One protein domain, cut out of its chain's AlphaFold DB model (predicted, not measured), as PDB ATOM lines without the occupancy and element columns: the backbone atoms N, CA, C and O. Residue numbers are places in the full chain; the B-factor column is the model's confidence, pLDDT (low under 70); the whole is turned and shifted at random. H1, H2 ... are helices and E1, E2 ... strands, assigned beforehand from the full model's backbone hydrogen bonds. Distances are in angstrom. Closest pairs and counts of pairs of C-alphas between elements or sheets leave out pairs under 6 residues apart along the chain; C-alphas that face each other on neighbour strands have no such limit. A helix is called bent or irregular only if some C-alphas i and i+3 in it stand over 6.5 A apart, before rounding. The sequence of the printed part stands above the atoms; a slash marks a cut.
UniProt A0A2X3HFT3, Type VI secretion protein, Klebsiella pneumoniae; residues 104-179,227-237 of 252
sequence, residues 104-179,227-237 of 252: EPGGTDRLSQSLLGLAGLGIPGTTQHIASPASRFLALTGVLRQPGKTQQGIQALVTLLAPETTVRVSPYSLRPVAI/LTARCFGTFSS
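What this domain is: This is residues 104 to 179 and 227 to 237 of the 252 residues of the protein "Type VI secretion protein" of Klebsiella pneumoniae (UniProt A0A2X3HFT3). A helical hairpin of H3 and H4 makes the middle, with H1 packed on H3, H2 and H5 near each other to one side, and residues 172 to 179 sticking out as a tail. The 87 printed residues, mostly helix by class, have five named helices and one named strand, ordered H1 H2 H3 H4 E1 H5. The whole is only just loose, close to compact, with radius of gyration of the C-alphas 14.7 A, spanning 47 by 28 by 23 A.

How they stand to each other: H3, residues 134 to 144, and H4, residues 151 to 161, touch as a hairpin, opposite ways at a shallow tilt of 10 degrees; their closest C-alphas, Val 143 and Gly 153, are 5.8 A apart. H3 is irregular, with C-alphas 139 and 142 7.8 A apart; 2 of 7 O i to N i+4 and 7 of 8 O i to N i+3 pairs are within hydrogen-bond range. H1, residues 110 to 118, touches H3, closest at C-alphas Leu 116 and Leu 138, 6.5 A.

Where its parts are: H2 is residues 126 to 129, E1 173 to 178, H5 227 to 237. C-alpha 110 is at (151.246, 184.645, 184.786).

The domain as a whole: Residues 180 to 226 are cut out, a 35.1 A gap between C-alphas 179 and 227. H4 to E1 is a long link. Residues 227 to 237 are under pLDDT 70.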
ATOM      1  N   GLU A 104     159.805 185.500 182.759       85.06
ATOM      2  CA  GLU A 104     160.363 184.282 182.182       85.06
ATOM      3  C   GLU A 104     160.546 184.444 180.667       85.06
ATOM      4  O   GLU A 104     159.687 185.020 179.984       85.06
ATOM      5  N   PRO A 105     161.653 183.936 180.095       80.31
ATOM      6  CA  PRO A 105     161.890 184.028 178.663       80.31
ATOM      7  C   PRO A 105     160.755 183.345 177.892       80.31
ATOM      8  O   PRO A 105     160.432 182.184 178.112       80.31
ATOM      9  N   GLY A 106     160.149 184.086 176.963       77.94
ATOM     10  CA  GLY A 106     158.967 183.627 176.225       77.94
ATOM     11  C   GLY A 106     157.635 184.099 176.813       77.94
ATOM     12  O   GLY A 106     156.609 183.917 176.161       77.94
ATOM     13  N   GLY A 107     157.647 184.788 177.960       81.25
ATOM     14  CA  GLY A 107     156.451 185.350 178.583       81.25
ATOM     15  C   GLY A 107     155.512 184.276 179.125       81.25
ATOM     16  O   GLY A 107     154.296 184.426 179.045       81.25
ATOM     17  N   THR A 108     156.058 183.164 179.618       83.06
ATOM     18  CA  THR A 108     155.308 182.053 180.228       83.06
ATOM     19  C   THR A 108     154.749 182.398 181.603       83.06
ATOM     20  O   THR A 108     153.856 181.712 182.099       83.06
ATOM     21  N   ASP A 109     155.233 183.479 182.205       88.88
ATOM     22  CA  ASP A 109     154.794 183.919 183.513       88.88
ATOM     23  C   ASP A 109     153.333 184.417 183.494       88.88
ATOM     24  O   ASP A 109     152.770 184.840 182.476       88.88
ATOM     25  N   ARG A 110     152.686 184.365 184.661       87.06
ATOM     26  CA  ARG A 110     151.246 184.645 184.786       87.06
ATOM     27  C   ARG A 110     150.878 186.066 184.359       87.06
ATOM     28  O   ARG A 110     149.805 186.268 183.786       87.06
ATOM     29  N   LEU A 111     151.723 187.049 184.661       88.75
ATOM     30  CA  LEU A 111     151.437 188.446 184.347       88.75
ATOM     31  C   LEU A 111     151.692 188.727 182.846       88.75
ATOM     32  O   LEU A 111     150.891 189.436 182.244       88.75
ATOM     33  N   SER A 112     152.651 188.060 182.191       89.69
ATOM     34  CA  SER A 112     152.872 188.069 180.731       89.69
ATOM     35  C   SER A 112     151.703 187.492 179.993       89.69
ATOM     36  O   SER A 112     151.198 188.125 179.072       89.69
ATOM     37  N   GLN A 113     151.212 186.339 180.432       88.50
ATOM     38  CA  GLN A 113     150.022 185.739 179.842       88.50
ATOM     39  C   GLN A 113     148.799 186.651 179.999       88.50
ATOM     40  O   GLN A 113     148.005 186.793 179.073       88.50
ATOM     41  N   SER A 114     148.689 187.355 181.129       89.19
ATOM     42  CA  SER A 114     147.606 188.320 181.357       89.19
ATOM     43  C   SER A 114     147.730 189.551 180.446       89.19
ATOM     44  O   SER A 114     146.741 189.986 179.856       89.19
ATOM     45  N   LEU A 115     148.943 190.088 180.264       90.19
ATOM     46  CA  LEU A 115     149.227 191.197 179.342       90.19
ATOM     47  C   LEU A 115     149.018 190.804 177.873       90.19
ATOM     48  O   LEU A 115     148.472 191.590 177.099       90.19
ATOM     49  N   LEU A 116     149.392 189.584 177.485       89.06
ATOM     50  CA  LEU A 116     149.103 189.035 176.159       89.06
ATOM     51  C   LEU A 116     147.597 188.853 175.949       89.06
ATOM     52  O   LEU A 116     147.097 189.152 174.868       89.06
ATOM     53  N   GLY A 117     146.861 188.450 176.988       87.31
ATOM     54  CA  GLY A 117     145.398 188.445 176.997       87.31
ATOM     55  C   GLY A 117     144.801 189.816 176.691       87.31
ATOM     56  O   GLY A 117     143.931 189.917 175.828       87.31
ATOM     57  N   LEU A 118     145.324 190.881 177.303       86.88
ATOM     58  CA  LEU A 118     144.900 192.259 177.014       86.88
ATOM     59  C   LEU A 118     145.207 192.704 175.577       86.88
ATOM     60  O   LEU A 118     144.493 193.543 175.037       86.88
ATOM     61  N   ALA A 119     146.244 192.141 174.955       85.19
ATOM     62  CA  ALA A 119     146.573 192.372 173.549       85.19
ATOM     63  C   ALA A 119     145.781 191.479 172.571       85.19
ATOM     64  O   ALA A 119     146.021 191.544 171.367       85.19
ATOM     65  N   GLY A 120     144.867 190.627 173.056       83.31
ATOM     66  CA  GLY A 120     144.096 189.688 172.230       83.31
ATOM     67  C   GLY A 120     144.839 188.396 171.858       83.31
ATOM     68  O   GLY A 120     144.330 187.599 171.077       83.31
ATOM     69  N   LEU A 121     146.024 188.158 172.429       82.69
ATOM     70  CA  LEU A 121     146.874 186.982 172.188       82.69
ATOM     71  C   LEU A 121     146.810 185.933 173.313       82.69
ATOM     72  O   LEU A 121     147.598 184.993 173.316       82.69
ATOM     73  N   GLY A 122     145.889 186.079 174.269       80.19
ATOM     74  CA  GLY A 122     145.755 185.169 175.418       80.19
ATOM     75  C   GLY A 122     144.922 183.910 175.169       80.19
ATOM     76  O   GLY A 122     144.743 183.119 176.091       80.19
ATOM     77  N   ILE A 123     144.383 183.717 173.960       82.50
ATOM     78  CA  ILE A 123     143.625 182.505 173.625       82.50
ATOM     79  C   ILE A 123     144.623 181.356 173.393       82.50
ATOM     80  O   ILE A 123     145.531 181.497 172.562       82.50
ATOM     81  N   PRO A 124     144.482 180.217 174.099       78.06
ATOM     82  CA  PRO A 124     145.362 179.072 173.901       78.06
ATOM     83  C   PRO A 124     145.272 178.590 172.446       78.06
ATOM     84  O   PRO A 124     144.184 178.357 171.931       78.06
ATOM     85  N   GLY A 125     146.421 178.464 171.776       75.19
ATOM     86  CA  GLY A 125     146.516 178.076 170.360       75.19
ATOM     87  C   GLY A 125     146.771 179.242 169.397       75.19
ATOM     88  O   GLY A 125     147.418 179.045 168.372       75.19
ATOM     89  N   THR A 126     146.409 180.483 169.739       76.12
ATOM     90  CA  THR A 126     146.654 181.648 168.860       76.12
ATOM     91  C   THR A 126     148.142 181.889 168.620       76.12
ATOM     92  O   THR A 126     148.562 182.233 167.518       76.12
ATOM     93  N   THR A 127     148.970 181.639 169.632       72.25
ATOM     94  CA  THR A 127     150.428 181.757 169.535       72.25
ATOM     95  C   THR A 127     151.065 180.706 168.623       72.25
ATOM     96  O   THR A 127     152.163 180.946 168.132       72.25
ATOM     97  N   GLN A 128     150.390 179.586 168.334       74.75
ATOM     98  CA  GLN A 128     150.887 178.550 167.415       74.75
ATOM     99  C   GLN A 128     150.794 178.983 165.945       74.75
ATOM    100  O   GLN A 128     151.580 178.529 165.117       74.75
ATOM    101  N   HIS A 129     149.872 179.893 165.625       75.69
ATOM    102  CA  HIS A 129     149.724 180.465 164.283       75.69
ATOM    103  C   HIS A 129     150.694 181.624 164.010       75.69
ATOM    104  O   HIS A 129     150.818 182.084 162.874       75.69
ATOM    105  N   ILE A 130     151.422 182.079 165.033       74.62
ATOM    106  CA  ILE A 130     152.379 183.176 164.932       74.62
ATOM    107  C   ILE A 130     153.789 182.590 164.823       74.62
ATOM    108  O   ILE A 130     154.251 181.861 165.695       74.62
ATOM    109  N   ALA A 131     154.530 182.956 163.774       70.56
ATOM    110  CA  ALA A 131     155.884 182.440 163.552       70.56
ATOM    111  C   ALA A 131     156.956 183.065 164.478       70.56
ATOM    112  O   ALA A 131     158.142 182.760 164.339       70.56
ATOM    113  N   SER A 132     156.558 183.954 165.394       76.50
ATOM    114  CA  SER A 132     157.421 184.685 166.324       76.50
ATOM    115  C   SER A 132     157.041 184.367 167.775       76.50
ATOM    116  O   SER A 132     155.854 184.218 168.062       76.50
ATOM    117  N   PRO A 133     158.000 184.353 168.722       81.31
ATOM    118  CA  PRO A 133     157.684 184.267 170.143       81.31
ATOM    119  C   PRO A 133     156.693 185.357 170.566       81.31
ATOM    120  O   PRO A 133     156.885 186.536 170.241       81.31
ATOM    121  N   ALA A 134     155.659 184.964 171.315       80.56
ATOM    122  CA  ALA A 134     154.603 185.865 171.776       80.56
ATOM    123  C   ALA A 134     155.140 187.001 172.664       80.56
ATOM    124  O   ALA A 134     154.616 188.112 172.638       80.56
ATOM    125  N   SER A 135     156.248 186.757 173.374       86.25
ATOM    126  CA  SER A 135     156.925 187.739 174.228       86.25
ATOM    127  C   SER A 135     157.300 189.035 173.511       86.25
ATOM    128  O   SER A 135     157.306 190.089 174.139       86.25
ATOM    129  N   ARG A 136     157.563 189.009 172.198       85.81
ATOM    130  CA  ARG A 136     157.883 190.230 171.441       85.81
ATOM    131  C   ARG A 136     156.698 191.193 171.375       85.81
ATOM    132  O   ARG A 136     156.893 192.403 171.442       85.81
ATOM    133  N   PHE A 137     155.474 190.671 171.310       86.12
ATOM    134  CA  PHE A 137     154.270 191.500 171.269       86.12
ATOM    135  C   PHE A 137     153.973 192.194 172.598       86.12
ATOM    136  O   PHE A 137     153.216 193.162 172.595       86.12
ATOM    137  N   LEU A 138     154.613 191.795 173.709       87.94
ATOM    138  CA  LEU A 138     154.516 192.527 174.978       87.94
ATOM    139  C   LEU A 138     154.952 193.989 174.820       87.94
ATOM    140  O   LEU A 138     154.303 194.874 175.375       87.94
ATOM    141  N   ALA A 139     155.968 194.258 173.991       87.62
ATOM    142  CA  ALA A 139     156.433 195.615 173.695       87.62
ATOM    143  C   ALA A 139     155.400 196.462 172.925       87.62
ATOM    144  O   ALA A 139     155.426 197.687 172.997       87.62
ATOM    145  N   LEU A 140     154.475 195.817 172.205       86.75
ATOM    146  CA  LEU A 140     153.439 196.466 171.396       86.75
ATOM    147  C   LEU A 140     152.037 196.355 172.005       86.75
ATOM    148  O   LEU A 140     151.064 196.711 171.348       86.75
ATOM    149  N   THR A 141     151.911 195.913 173.256       86.44
ATOM    150  CA  THR A 141     150.617 195.782 173.956       86.44
ATOM    151  C   THR A 141     149.792 197.070 173.917       86.44
ATOM    152  O   THR A 141     148.591 197.018 173.656       86.44
ATOM    153  N   GLY A 142     150.423 198.236 174.090       85.94
ATOM    154  CA  GLY A 142     149.741 199.533 174.007       85.94
ATOM    155  C   GLY A 142     149.176 199.849 172.616       85.94
ATOM    156  O   GLY A 142     148.073 200.377 172.509       85.94
ATOM    157  N   VAL A 143     149.902 199.479 171.558       86.56
ATOM    158  CA  VAL A 143     149.484 199.667 170.159       86.56
ATOM    159  C   VAL A 143     148.389 198.668 169.783       86.56
ATOM    160  O   VAL A 143     147.399 199.041 169.165       86.56
ATOM    161  N   LEU A 144     148.541 197.404 170.187       84.06
ATOM    162  CA  LEU A 144     147.596 196.324 169.886       84.06
ATOM    163  C   LEU A 144     146.258 196.475 170.617       84.06
ATOM    164  O   LEU A 144     145.246 195.977 170.136       84.06
ATOM    165  N   ARG A 145     146.236 197.179 171.755       84.62
ATOM    166  CA  ARG A 145     145.006 197.466 172.504       84.62
ATOM    167  C   ARG A 145     144.088 198.467 171.791       84.62
ATOM    168  O   ARG A 145     142.903 198.541 172.115       84.62
ATOM    169  N   GLN A 146     144.608 199.272 170.866       85.06
ATOM    170  CA  GLN A 146     143.799 200.270 170.170       85.06
ATOM    171  C   GLN A 146     142.849 199.592 169.166       85.06
ATOM    172  O   GLN A 146     143.288 198.732 168.403       85.06
ATOM    173  N   PRO A 147     141.560 199.987 169.109       79.06
ATOM    174  CA  PRO A 147     140.601 199.381 168.180       79.06
ATOM    175  C   PRO A 147     140.926 199.698 166.712       79.06
ATOM    176  O   PRO A 147     140.610 198.915 165.819       79.06
ATOM    177  N   GLY A 148     141.566 200.842 166.451       80.81
ATOM    178  CA  GLY A 148     142.020 201.237 165.123       80.81
ATOM    179  C   GLY A 148     143.466 200.816 164.875       80.81
ATOM    180  O   GLY A 148     144.355 201.134 165.663       80.81
ATOM    181  N   LYS A 149     143.724 200.163 163.737       82.69
ATOM    182  CA  LYS A 149     145.091 199.878 163.286       82.69
ATOM    183  C   LYS A 149     145.669 201.100 162.586       82.69
ATOM    184  O   LYS A 149     145.402 201.349 161.415       82.69
ATOM    185  N   THR A 150     146.444 201.875 163.335       87.25
ATOM    186  CA  THR A 150     147.121 203.067 162.821       87.25
ATOM    187  C   THR A 150     148.310 202.692 161.937       87.25
ATOM    188  O   THR A 150     148.914 201.624 162.079       87.25
ATOM    189  N   GLN A 151     148.692 203.605 161.042       86.12
ATOM    190  CA  GLN A 151     149.906 203.468 160.239       86.12
ATOM    191  C   GLN A 151     151.150 203.286 161.120       86.12
ATOM    192  O   GLN A 151     151.969 202.411 160.835       86.12
ATOM    193  N   GLN A 152     151.279 204.064 162.206       86.06
ATOM    194  CA  GLN A 152     152.409 203.915 163.126       86.06
ATOM    195  C   GLN A 152     152.409 202.542 163.801       86.06
ATOM    196  O   GLN A 152     153.474 201.959 163.987       86.06
ATOM    197  N   GLY A 153     151.235 201.996 164.132       87.50
ATOM    198  CA  GLY A 153     151.137 200.675 164.743       87.50
ATOM    199  C   GLY A 153     151.592 199.549 163.816       87.50
ATOM    200  O   GLY A 153     152.332 198.659 164.236       87.50
ATOM    201  N   ILE A 154     151.223 199.628 162.534       85.38
ATOM    202  CA  ILE A 154     151.693 198.697 161.498       85.38
ATOM    203  C   ILE A 154     153.208 198.819 161.312       85.38
ATOM    204  O   ILE A 154     153.903 197.805 161.270       85.38
ATOM    205  N   GLN A 155     153.734 200.044 161.249       88.00
ATOM    206  CA  GLN A 155     155.173 200.274 161.132       88.00
ATOM    207  C   GLN A 155     155.933 199.691 162.331       88.00
ATOM    208  O   GLN A 155     156.888 198.947 162.132       88.00
ATOM    209  N   ALA A 156     155.469 199.947 163.558       87.06
ATOM    210  CA  ALA A 156     156.076 199.421 164.780       87.06
ATOM    211  C   ALA A 156     156.091 197.882 164.812       87.06
ATOM    212  O   ALA A 156     157.082 197.280 165.225       87.06
ATOM    213  N   LEU A 157     155.027 197.237 164.324       86.00
ATOM    214  CA  LEU A 157     154.950 195.782 164.212       86.00
ATOM    215  C   LEU A 157     155.979 195.222 163.222       86.00
ATOM    216  O   LEU A 157     156.642 194.227 163.521       86.00
ATOM    217  N   VAL A 158     156.145 195.856 162.059       86.56
ATOM    218  CA  VAL A 158     157.137 195.401 161.077       86.56
ATOM    219  C   VAL A 158     158.558 195.655 161.569       86.56
ATOM    220  O   VAL A 158     159.376 194.745 161.476       86.56
ATOM    221  N   THR A 159     158.846 196.817 162.163       87.75
ATOM    222  CA  THR A 159     160.161 197.100 162.764       87.75
ATOM    223  C   THR A 159     160.507 196.085 163.858       87.75
ATOM    224  O   THR A 159     161.643 195.629 163.935       87.75
ATOM    225  N   LEU A 160     159.532 195.666 164.670       85.31
ATOM    226  CA  LEU A 160     159.740 194.642 165.697       85.31
ATOM    227  C   LEU A 160     160.073 193.260 165.102       85.31
ATOM    228  O   LEU A 160     160.885 192.521 165.662       85.31
ATOM    229  N   LEU A 161     159.426 192.880 163.998       83.69
ATOM    230  CA  LEU A 161     159.623 191.574 163.355       83.69
ATOM    231  C   LEU A 161     160.884 191.530 162.479       83.69
ATOM    232  O   LEU A 161     161.535 190.487 162.401       83.69
ATOM    233  N   ALA A 162     161.211 192.641 161.822       85.25
ATOM    234  CA  ALA A 162     162.322 192.790 160.896       85.25
ATOM    235  C   ALA A 162     162.964 194.186 161.073       85.25
ATOM    236  O   ALA A 162     162.606 195.120 160.352       85.25
ATOM    237  N   PRO A 163     163.919 194.340 162.008       81.62
ATOM    238  CA  PRO A 163     164.469 195.648 162.385       81.62
ATOM    239  C   PRO A 163     165.176 196.379 161.236       81.62
ATOM    240  O   PRO A 163     165.149 197.601 161.182       81.62
ATOM    241  N   GLU A 164     165.730 195.636 160.276       85.12
ATOM    242  CA  GLU A 164     166.435 196.188 159.110       85.12
ATOM    243  C   GLU A 164     165.499 196.619 157.962       85.12
ATOM    244  O   GLU A 164     165.960 196.970 156.877       85.12
ATOM    245  N   THR A 165     164.175 196.540 158.143       86.88
ATOM    246  CA  THR A 165     163.204 196.840 157.079       86.88
ATOM    247  C   THR A 165     162.537 198.186 157.315       86.88
ATOM    248  O   THR A 165     161.900 198.414 158.343       86.88
ATOM    249  N   THR A 166     162.626 199.075 156.328       83.38
ATOM    250  CA  THR A 166     161.871 200.330 156.312       83.38
ATOM    251  C   THR A 166     160.496 200.099 155.692       83.38
ATOM    252  O   THR A 166     160.363 199.455 154.653       83.38
ATOM    253  N   VAL A 167     159.450 200.611 156.345       83.62
ATOM    254  CA  VAL A 167     158.064 200.476 155.878       83.62
ATOM    255  C   VAL A 167     157.477 201.846 155.622       83.62
ATOM    256  O   VAL A 167     157.511 202.721 156.487       83.62
ATOM    257  N   ARG A 168     156.883 202.008 154.440       84.94
ATOM    258  CA  ARG A 168     156.065 203.164 154.091       84.94
ATOM    259  C   ARG A 168     154.651 202.676 153.824       84.94
ATOM    260  O   ARG A 168     154.451 201.846 152.948       84.94
ATOM    261  N   VAL A 169     153.687 203.184 154.585       82.50
ATOM    262  CA  VAL A 169     152.268 202.872 154.388       82.50
ATOM    263  C   VAL A 169     151.646 203.996 153.567       82.50
ATOM    264  O   VAL A 169     151.740 205.161 153.946       82.50
ATOM    265  N   SER A 170     151.037 203.641 152.438       82.12
ATOM    266  CA  SER A 170     150.227 204.552 151.628       82.12
ATOM    267  C   SER A 170     148.748 204.297 151.917       82.12
ATOM    268  O   SER A 170     148.291 203.176 151.682       82.12
ATOM    269  N   PRO A 171     147.979 205.281 152.409       77.44
ATOM    270  CA  PRO A 171     146.534 205.139 152.523       77.44
ATOM    271  C   PRO A 171     145.868 205.180 151.133       77.44
ATOM    272  O   PRO A 171     146.444 205.708 150.182       77.44
ATOM    273  N   TYR A 172     144.651 204.635 151.032       76.50
ATOM    274  CA  TYR A 172     143.775 204.715 149.850       76.50
ATOM    275  C   TYR A 172     144.381 204.201 148.534       76.50
ATOM    276  O   TYR A 172     144.246 204.829 147.485       76.50
ATOM    277  N   SER A 173     145.030 203.036 148.563       76.75
ATOM    278  CA  SER A 173     145.470 202.397 147.323       76.75
ATOM    279  C   SER A 173     144.260 201.860 146.547       76.75
ATOM    280  O   SER A 173     143.432 201.121 147.090       76.75
ATOM    281  N   LEU A 174     144.139 202.264 145.281       78.25
ATOM    282  CA  LEU A 174     143.096 201.787 144.377       78.25
ATOM    283  C   LEU A 174     143.358 200.323 144.028       78.25
ATOM    284  O   LEU A 174     144.436 199.983 143.538       78.25
ATOM    285  N   ARG A 175     142.367 199.462 144.267       78.12
ATOM    286  CA  ARG A 175     142.423 198.047 143.898       78.12
ATOM    287  C   ARG A 175     141.314 197.733 142.888       78.12
ATOM    288  O   ARG A 175     140.173 198.129 143.145       78.12
ATOM    289  N   PRO A 176     141.619 197.018 141.790       79.56
ATOM    290  CA  PRO A 176     140.583 196.478 140.925       79.56
ATOM    291  C   PRO A 176     139.885 195.328 141.662       79.56
ATOM    292  O   PRO A 176     140.533 194.443 142.231       79.56
ATOM    293  N   VAL A 177     138.561 195.379 141.715       82.00
ATOM    294  CA  VAL A 177     137.705 194.335 142.278       82.00
ATOM    295  C   VAL A 177     136.814 193.834 141.152       82.00
ATOM    296  O   VAL A 177     136.033 194.610 140.600       82.00
ATOM    297  N   ALA A 178     136.947 192.550 140.820       80.88
ATOM    298  CA  ALA A 178     136.097 191.903 139.829       80.88
ATOM    299  C   ALA A 178     134.643 191.894 140.318       80.88
ATOM    300  O   ALA A 178     134.366 191.579 141.481       80.88
ATOM    301  N   ILE A 179     133.719 192.265 139.439       77.12
ATOM    302  CA  ILE A 179     132.291 192.275 139.727       77.12
ATOM    303  C   ILE A 179     131.722 190.938 139.264       77.12
ATOM    304  O   ILE A 179     131.772 190.606 138.085       77.12
ATOM    305  N   LEU A 227     162.207 183.579 155.937       36.00
ATOM    306  CA  LEU A 227     162.017 184.692 156.874       36.00
ATOM    307  C   LEU A 227     160.931 185.642 156.362       36.00
ATOM    308  O   LEU A 227     160.029 185.985 157.115       36.00
ATOM    309  N   THR A 228     160.944 185.961 155.066       40.81
ATOM    310  CA  THR A 228     159.905 186.782 154.427       40.81
ATOM    311  C   THR A 228     158.538 186.097 154.496       40.81
ATOM    312  O   THR A 228     157.556 186.739 154.851       40.81
ATOM    313  N   ALA A 229     158.482 184.775 154.282       39.94
ATOM    314  CA  ALA A 229     157.260 183.983 154.441       39.94
ATOM    315  C   ALA A 229     156.770 183.914 155.904       39.94
ATOM    316  O   ALA A 229     155.570 183.980 156.152       39.94
ATOM    317  N   ARG A 230     157.681 183.843 156.889       45.97
ATOM    318  CA  ARG A 230     157.332 183.852 158.326       45.97
ATOM    319  C   ARG A 230     156.862 185.222 158.809       45.97
ATOM    320  O   ARG A 230     155.902 185.292 159.575       45.97
ATOM    321  N   CYS A 231     157.499 186.301 158.358       43.62
ATOM    322  CA  CYS A 231     157.073 187.671 158.641       43.62
ATOM    323  C   CYS A 231     155.710 187.959 158.003       43.62
ATOM    324  O   CYS A 231     154.840 188.508 158.672       43.62
ATOM    325  N   PHE A 232     155.496 187.520 156.758       41.97
ATOM    326  CA  PHE A 232     154.214 187.665 156.069       41.97
ATOM    327  C   PHE A 232     153.113 186.832 156.735       41.97
ATOM    328  O   PHE A 232     152.051 187.370 157.022       41.97
ATOM    329  N   GLY A 233     153.377 185.568 157.088       45.59
ATOM    330  CA  GLY A 233     152.427 184.722 157.820       45.59
ATOM    331  C   GLY A 233     152.062 185.283 159.199       45.59
ATOM    332  O   GLY A 233     150.892 185.291 159.574       45.59
ATOM    333  N   THR A 234     153.035 185.852 159.918       52.66
ATOM    334  CA  THR A 234     152.798 186.518 161.211       52.66
ATOM    335  C   THR A 234     151.982 187.801 161.048       52.66
ATOM    336  O   THR A 234     151.066 188.048 161.826       52.66
ATOM    337  N   PHE A 235     152.260 188.596 160.011       50.53
ATOM    338  CA  PHE A 235     151.481 189.791 159.689       50.53
ATOM    339  C   PHE A 235     150.038 189.440 159.297       50.53
ATOM    340  O   PHE A 235     149.101 190.034 159.823       50.53
ATOM    341  N   SER A 236     149.856 188.429 158.441       50.56
ATOM    342  CA  SER A 236     148.550 187.902 158.024       50.56
ATOM    343  C   SER A 236     147.746 187.394 159.220       50.56
ATOM    344  O   SER A 236     146.578 187.748 159.367       50.56
ATOM    345  N   SER A 237     148.388 186.644 160.124       50.94
ATOM    346  CA  SER A 237     147.771 186.122 161.348       50.94
ATOM    347  C   SER A 237     147.397 187.230 162.338       50.94
ATOM    348  O   SER A 237     146.309 187.184 162.902       50.94
TER     349      SER A 237